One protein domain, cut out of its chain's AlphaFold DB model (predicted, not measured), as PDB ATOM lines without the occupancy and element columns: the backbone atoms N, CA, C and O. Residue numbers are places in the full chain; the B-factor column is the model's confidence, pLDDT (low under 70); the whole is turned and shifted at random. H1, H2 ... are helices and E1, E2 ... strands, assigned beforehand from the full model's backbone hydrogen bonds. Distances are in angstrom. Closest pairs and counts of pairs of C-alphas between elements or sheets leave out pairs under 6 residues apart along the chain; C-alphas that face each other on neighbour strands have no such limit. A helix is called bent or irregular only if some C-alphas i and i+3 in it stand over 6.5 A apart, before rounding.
ATOM      1  N   ILE A   4     177.234 147.011 152.109       85.12
ATOM      2  CA  ILE A   4     176.683 145.658 152.146       85.12
ATOM      3  C   ILE A   4     176.695 145.183 153.596       85.12
ATOM      4  O   ILE A   4     177.720 145.258 154.277       85.12
ATOM      5  N   THR A   5     175.558 144.667 154.060       87.31
ATOM      6  CA  THR A   5     175.474 143.982 155.353       87.31
ATOM      7  C   THR A   5     175.640 142.487 155.128       87.31
ATOM      8  O   THR A   5     174.771 141.843 154.552       87.31
ATOM      9  N   VAL A   6     176.742 141.918 155.607       84.69
ATOM     10  CA  VAL A   6     176.939 140.467 155.626       84.69
ATOM     11  C   VAL A   6     176.319 139.931 156.911       84.69
ATOM     12  O   VAL A   6     176.885 140.117 157.993       84.69
ATOM     13  N   ARG A   7     175.140 139.311 156.794       83.06
ATOM     14  CA  ARG A   7     174.432 138.658 157.906       83.06
ATOM     15  C   ARG A   7     175.079 137.312 158.241       83.06
ATOM     16  O   ARG A   7     175.570 136.636 157.341       83.06
ATOM     17  N   PHE A   8     175.085 136.925 159.517       77.62
ATOM     18  CA  PHE A   8     175.648 135.641 159.985       77.62
ATOM     19  C   PHE A   8     177.117 135.400 159.583       77.62
ATOM     20  O   PHE A   8     177.526 134.294 159.227       77.62
ATOM     21  N   GLY A   9     177.954 136.435 159.680       74.56
ATOM     22  CA  GLY A   9     179.396 136.284 159.496       74.56
ATOM     23  C   GLY A   9     180.037 135.369 160.550       74.56
ATOM     24  O   GLY A   9     179.435 135.018 161.568       74.56
ATOM     25  N   LYS A  10     181.315 135.011 160.344       73.56
ATOM     26  CA  LYS A  10     182.093 134.171 161.276       73.56
ATOM     27  C   LYS A  10     181.938 134.657 162.726       73.56
ATOM     28  O   LYS A  10     182.341 135.780 163.044       73.56
ATOM     29  N   GLY A  11     181.387 133.788 163.578       81.50
ATOM     30  CA  GLY A  11     181.084 134.067 164.987       81.50
ATOM     31  C   GLY A  11     179.663 134.573 165.263       81.50
ATOM     32  O   GLY A  11     179.431 135.080 166.356       81.50
ATOM     33  N   GLY A  12     178.738 134.477 164.299       79.50
ATOM     34  CA  GLY A  12     177.339 134.886 164.467       79.50
ATOM     35  C   GLY A  12     177.147 136.401 164.536       79.50
ATOM     36  O   GLY A  12     176.179 136.872 165.122       79.50
ATOM     37  N   LYS A  13     178.097 137.171 163.987       78.00
ATOM     38  CA  LYS A  13     178.068 138.637 164.003       78.00
ATOM     39  C   LYS A  13     177.915 139.186 162.598       78.00
ATOM     40  O   LYS A  13     178.638 138.779 161.685       78.00
ATOM     41  N   ASP A  14     177.033 140.163 162.478       85.81
ATOM     42  CA  ASP A  14     176.844 140.918 161.250       85.81
ATOM     43  C   ASP A  14     178.018 141.871 161.023       85.81
ATOM     44  O   ASP A  14     178.615 142.398 161.970       85.81
ATOM     45  N   ARG A  15     178.378 142.077 159.756       87.19
ATOM     46  CA  ARG A  15     179.463 142.985 159.364       87.19
ATOM     47  C   ARG A  15     178.982 143.928 158.277       87.19
ATOM     48  O   ARG A  15     178.333 143.498 157.330       87.19
ATOM     49  N   LEU A  16     179.345 145.197 158.408       86.50
ATOM     50  CA  LEU A  16     179.112 146.215 157.391       86.50
ATOM     51  C   LEU A  16     180.377 146.361 156.550       86.50
ATOM     52  O   LEU A  16     181.463 146.575 157.092       86.50
ATOM     53  N   VAL A  17     180.235 146.222 155.237       88.25
ATOM     54  CA  VAL A  17     181.325 146.363 154.272       88.25
ATOM     55  C   VAL A  17     180.989 147.528 153.344       88.25
ATOM     56  O   VAL A  17     179.891 147.547 152.787       88.25
ATOM     57  N   PRO A  18     181.884 148.512 153.159       87.62
ATOM     58  CA  PRO A  18     181.633 149.601 152.222       87.62
ATOM     59  C   PRO A  18     181.529 149.054 150.794       87.62
ATOM     60  O   PRO A  18     182.336 148.218 150.387       87.62
ATOM     61  N   LEU A  19     180.544 149.533 150.034       86.06
ATOM     62  CA  LEU A  19     180.342 149.159 148.636       86.06
ATOM     63  C   LEU A  19     180.944 150.237 147.724       86.06
ATOM     64  O   LEU A  19     180.447 151.366 147.727       86.06
ATOM     65  N   PRO A  20     181.992 149.925 146.936       87.06
ATOM     66  CA  PRO A  20     182.522 150.862 145.952       87.06
ATOM     67  C   PRO A  20     181.485 151.182 144.873       87.06
ATOM     68  O   PRO A  20     180.872 150.275 144.311       87.06
ATOM     69  N   GLU A  21     181.353 152.461 144.521       85.06
ATOM     70  CA  GLU A  21     180.321 152.929 143.584       85.06
ATOM     71  C   GLU A  21     180.422 152.285 142.199       85.06
ATOM     72  O   GLU A  21     179.391 152.013 141.591       85.06
ATOM     73  N   ARG A  22     181.637 151.931 141.753       88.31
ATOM     74  CA  ARG A  22     181.892 151.254 140.466       88.31
ATOM     75  C   ARG A  22     181.134 149.937 140.269       88.31
ATOM     76  O   ARG A  22     181.055 149.450 139.150       88.31
ATOM     77  N   TYR A  23     180.668 149.317 141.353       85.44
ATOM     78  CA  TYR A  23     179.927 148.058 141.304       85.44
ATOM     79  C   TYR A  23     178.416 148.247 141.376       85.44
ATOM     80  O   TYR A  23     177.696 147.262 141.277       85.44
ATOM     81  N   THR A  24     177.934 149.478 141.543       84.50
ATOM     82  CA  THR A  24     176.499 149.729 141.701       84.50
ATOM     83  C   THR A  24     175.737 149.311 140.452       84.50
ATOM     84  O   THR A  24     174.871 148.454 140.550       84.50
ATOM     85  N   ASP A  25     176.124 149.818 139.282       86.88
ATOM     86  CA  ASP A  25     175.406 149.549 138.033       86.88
ATOM     87  C   ASP A  25     175.410 148.050 137.692       86.88
ATOM     88  O   ASP A  25     174.420 147.494 137.224       86.88
ATOM     89  N   ALA A  26     176.523 147.364 137.976       88.69
ATOM     90  CA  ALA A  26     176.633 145.921 137.784       88.69
ATOM     91  C   ALA A  26     175.723 145.134 138.742       88.69
ATOM     92  O   ALA A  26     175.179 144.099 138.355       88.69
ATOM     93  N   LEU A  27     175.557 145.610 139.980       86.62
ATOM     94  CA  LEU A  27     174.647 145.014 140.956       86.62
ATOM     95  C   LEU A  27     173.187 145.289 140.599       86.62
ATOM     96  O   LEU A  27     172.388 144.365 140.666       86.62
ATOM     97  N   GLU A  28     172.844 146.499 140.162       86.88
ATOM     98  CA  GLU A  28     171.489 146.848 139.718       86.88
ATOM     99  C   GLU A  28     171.059 145.975 138.527       86.88
ATOM    100  O   GLU A  28     170.026 145.312 138.594       86.88
ATOM    101  N   GLN A  29     171.908 145.836 137.502       90.12
ATOM    102  CA  GLN A  29     171.641 144.937 136.367       90.12
ATOM    103  C   GLN A  29     171.541 143.463 136.777       90.12
ATOM    104  O   GLN A  29     170.808 142.678 136.169       90.12
ATOM    105  N   HIS A  30     172.325 143.046 137.775       88.25
ATOM    106  CA  HIS A  30     172.224 141.694 138.307       88.25
ATOM    107  C   HIS A  30     170.885 141.490 139.024       88.25
ATOM    108  O   HIS A  30     170.220 140.492 138.758       88.25
ATOM    109  N   LEU A  31     170.467 142.444 139.859       87.31
ATOM    110  CA  LEU A  31     169.192 142.404 140.576       87.31
ATOM    111  C   LEU A  31     168.000 142.375 139.619       87.31
ATOM    112  O   LEU A  31     167.110 141.560 139.818       87.31
ATOM    113  N   GLU A  32     168.003 143.176 138.551       88.06
ATOM    114  CA  GLU A  32     166.948 143.136 137.524       88.06
ATOM    115  C   GLU A  32     166.832 141.752 136.873       88.06
ATOM    116  O   GLU A  32     165.732 141.228 136.690       88.06
ATOM    117  N   ARG A  33     167.970 141.128 136.554       88.69
ATOM    118  CA  ARG A  33     167.992 139.795 135.943       88.69
ATOM    119  C   ARG A  33     167.471 138.720 136.888       88.69
ATOM    120  O   ARG A  33     166.709 137.864 136.456       88.69
ATOM    121  N   VAL A  34     167.910 138.739 138.146       86.31
ATOM    122  CA  VAL A  34     167.478 137.739 139.132       86.31
ATOM    123  C   VAL A  34     166.017 137.963 139.516       86.31
ATOM    124  O   VAL A  34     165.294 136.988 139.658       86.31
ATOM    125  N   LYS A  35     165.546 139.214 139.571       83.44
ATOM    126  CA  LYS A  35     164.125 139.513 139.767       83.44
ATOM    127  C   LYS A  35     163.270 138.909 138.658       83.44
ATOM    128  O   LYS A  35     162.275 138.262 138.949       83.44
ATOM    129  N   LYS A  36     163.684 139.068 137.398       85.12
ATOM    130  CA  LYS A  36     162.973 138.459 136.271       85.12
ATOM    131  C   LYS A  36     162.959 136.929 136.359       85.12
ATOM    132  O   LYS A  36     161.935 136.320 136.090       85.12
ATOM    133  N   LEU A  37     164.079 136.319 136.756       84.50
ATOM    134  CA  LEU A  37     164.141 134.875 136.994       84.50
ATOM    135  C   LEU A  37     163.172 134.449 138.106       84.50
ATOM    136  O   LEU A  37     162.440 133.489 137.929       84.50
ATOM    137  N   HIS A  38     163.125 135.197 139.211       80.12
ATOM    138  CA  HIS A  38     162.195 134.950 140.315       80.12
ATOM    139  C   HIS A  38     160.732 135.062 139.874       80.12
ATOM    140  O   HIS A  38     159.925 134.209 140.215       80.12
ATOM    141  N   GLU A  39     160.387 136.073 139.073       80.56
ATOM    142  CA  GLU A  39     159.046 136.216 138.486       80.56
ATOM    143  C   GLU A  39     158.698 135.027 137.570       80.56
ATOM    144  O   GLU A  39     157.607 134.469 137.683       80.56
ATOM    145  N   GLU A  40     159.631 134.590 136.717       82.44
ATOM    146  CA  GLU A  40     159.464 133.405 135.861       82.44
ATOM    147  C   GLU A  40     159.311 132.109 136.684       82.44
ATOM    148  O   GLU A  40     158.512 131.242 136.326       82.44
ATOM    149  N   ASP A  41     160.040 131.965 137.793       80.19
ATOM    150  CA  ASP A  41     159.961 130.798 138.681       80.19
ATOM    151  C   ASP A  41     158.658 130.796 139.506       80.19
ATOM    152  O   ASP A  41     158.041 129.740 139.684       80.19
ATOM    153  N   LEU A  42     158.173 131.967 139.937       76.50
ATOM    154  CA  LEU A  42     156.861 132.125 140.577       76.50
ATOM    155  C   LEU A  42     155.716 131.729 139.640       76.50
ATOM    156  O   LEU A  42     154.822 130.986 140.043       76.50
ATOM    157  N   GLU A  43     155.755 132.156 138.372       77.00
ATOM    158  CA  GLU A  43     154.749 131.761 137.371       77.00
ATOM    159  C   GLU A  43     154.718 130.243 137.130       77.00
ATOM    160  O   GLU A  43     153.684 129.684 136.752       77.00
ATOM    161  N   ARG A  44     155.845 129.563 137.364       74.38
ATOM    162  CA  ARG A  44     155.989 128.108 137.223       74.38
ATOM    163  C   ARG A  44     155.605 127.339 138.491       74.38
ATOM    164  O   ARG A  44     155.505 126.116 138.420       74.38
ATOM    165  N   GLY A  45     155.338 128.034 139.599       67.69
ATOM    166  CA  GLY A  45     155.010 127.440 140.898       67.69
ATOM    167  C   GLY A  45     156.224 126.936 141.687       67.69
ATOM    168  O   GLY A  45     156.036 126.248 142.686       67.69
ATOM    169  N   ASP A  46     157.442 127.275 141.250       62.41
ATOM    170  CA  ASP A  46     158.718 126.860 141.858       62.41
ATOM    171  C   ASP A  46     159.459 128.037 142.541       62.41
ATOM    172  O   ASP A  46     160.541 127.855 143.094       62.41
ATOM    173  N   GLY A  47     158.897 129.254 142.509       62.00
ATOM    174  CA  GLY A  47     159.501 130.471 143.074       62.00
ATOM    175  C   GLY A  47     159.425 130.589 144.601       62.00
ATOM    176  O   GLY A  47     159.901 131.575 145.161       62.00
ATOM    177  N   GLU A  48     158.842 129.603 145.285       62.88
ATOM    178  CA  GLU A  48     158.812 129.550 146.745       62.88
ATOM    179  C   GLU A  48     160.166 129.068 147.285       62.88
ATOM    180  O   GLU A  48     160.513 127.884 147.249       62.88
ATOM    181  N   VAL A  49     160.957 129.995 147.828       64.94
ATOM    182  CA  VAL A  49     162.187 129.634 148.543       64.94
ATOM    183  C   VAL A  49     161.827 129.104 149.930       64.94
ATOM    184  O   VAL A  49     160.918 129.605 150.586       64.94
ATOM    185  N   TYR A  50     162.573 128.107 150.414       62.19
ATOM    186  CA  TYR A  50     162.434 127.604 151.781       62.19
ATOM    187  C   TYR A  50     162.563 128.744 152.805       62.19
ATOM    188  O   TYR A  50     163.649 129.297 153.011       62.19
ATOM    189  N   VAL A  51     161.462 129.049 153.491       60.03
ATOM    190  CA  VAL A  51     161.423 129.970 154.628       60.03
ATOM    191  C   VAL A  51     161.217 129.154 155.906       60.03
ATOM    192  O   VAL A  51     160.376 128.259 155.932       60.03
ATOM    193  N   PRO A  52     161.957 129.424 156.997       67.12
ATOM    194  CA  PRO A  52     161.692 128.772 158.275       67.12
ATOM    195  C   PRO A  52     160.248 129.011 158.739       67.12
ATOM    196  O   PRO A  52     159.777 130.145 158.722       67.12
ATOM    197  N   GLU A  53     159.585 127.978 159.259       63.28
ATOM    198  CA  GLU A  53     158.161 127.980 159.654       63.28
ATOM    199  C   GLU A  53     157.769 129.168 160.570       63.28
ATOM    200  O   GLU A  53     156.691 129.754 160.472       63.28
ATOM    201  N   ALA A  54     158.679 129.597 161.452       67.94
ATOM    202  CA  ALA A  54     158.462 130.747 162.331       67.94
ATOM    203  C   ALA A  54     158.405 132.097 161.585       67.94
ATOM    204  O   ALA A  54     157.717 133.018 162.035       67.94
ATOM    205  N   LEU A  55     159.144 132.218 160.479       57.94
ATOM    206  CA  LEU A  55     159.145 133.372 159.581       57.94
ATOM    207  C   LEU A  55     157.959 133.311 158.620       57.94
ATOM    208  O   LEU A  55     157.293 134.327 158.473       57.94
ATOM    209  N   GLU A  56     157.632 132.136 158.084       65.06
ATOM    210  CA  GLU A  56     156.450 131.913 157.238       65.06
ATOM    211  C   GLU A  56     155.154 132.293 157.975       65.06
ATOM    212  O   GLU A  56     154.333 133.058 157.474       65.06
ATOM    213  N   ARG A  57     155.011 131.891 159.244       65.62
ATOM    214  CA  ARG A  57     153.845 132.271 160.062       65.62
ATOM    215  C   ARG A  57     153.748 133.781 160.310       65.62
ATOM    216  O   ARG A  57     152.654 134.303 160.519       65.62
ATOM    217  N   LYS A  58     154.885 134.477 160.366       70.88
ATOM    218  CA  LYS A  58     154.935 135.930 160.599       70.88
ATOM    219  C   LYS A  58     154.778 136.723 159.295       70.88
ATOM    220  O   LYS A  58     154.220 137.817 159.329       70.88
ATOM    221  N   TYR A  59     155.240 136.161 158.183       65.25
ATOM    222  CA  TYR A  59     155.248 136.744 156.849       65.25
ATOM    223  C   TYR A  59     154.849 135.657 155.840       65.25
ATOM    224  O   TYR A  59     155.713 134.993 155.272       65.25
TER     225      TYR A  59
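Overview. This is residues 4 to 59 of the 68 residues of an uncharacterized protein of Deltaproteobacteria bacterium (UniProt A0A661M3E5). An antiparallel hairpin of two strands, E1 and E2, hangs from one end of the long helix H1, and from its other end a loose tail folds back to the short helix H2, making an open bracket with an empty middle. The printed part has 56 residues, in the order E1, E2, H1, H2, class mixed. It is only just extended, close to loose, with a radius of gyration of the C-alphas of 15.4 A, and spans 36 by 30 by 17 A.

Arrangement. E1, residues 4 to 9, and E2, residues 13 to 18, are antiparallel at 157 degrees; N 6 and O 15 are within hydrogen-bond range at 2.8 A. A tight link joins E2 to H1, residues 21 to 43, irregular with C-alphas 22 and 25 7.1 A apart. H1 has 17 of 19 O i to N i+4 pairs within range; H2, residues 53 to 56, is too short for one. H2 is apart from E1, E2 and H1; E1 and H1 are apart.

Along the chain. E1 begins at C-alpha 4 (176.683, 145.658, 152.146) and measures 12.2 A, E2 16.5 A. H1 measures 33.8 A, and H2, 4.9 A, ends at C-alpha 56 (156.450, 131.913, 157.238).

Size, cuts and confidence. The C-alphas farthest apart, Arg 22 and Arg 57, are 39.1 A apart. The printed part has no cut and no long link. pLDDT is under 70 at residues 45 to 57 and 59.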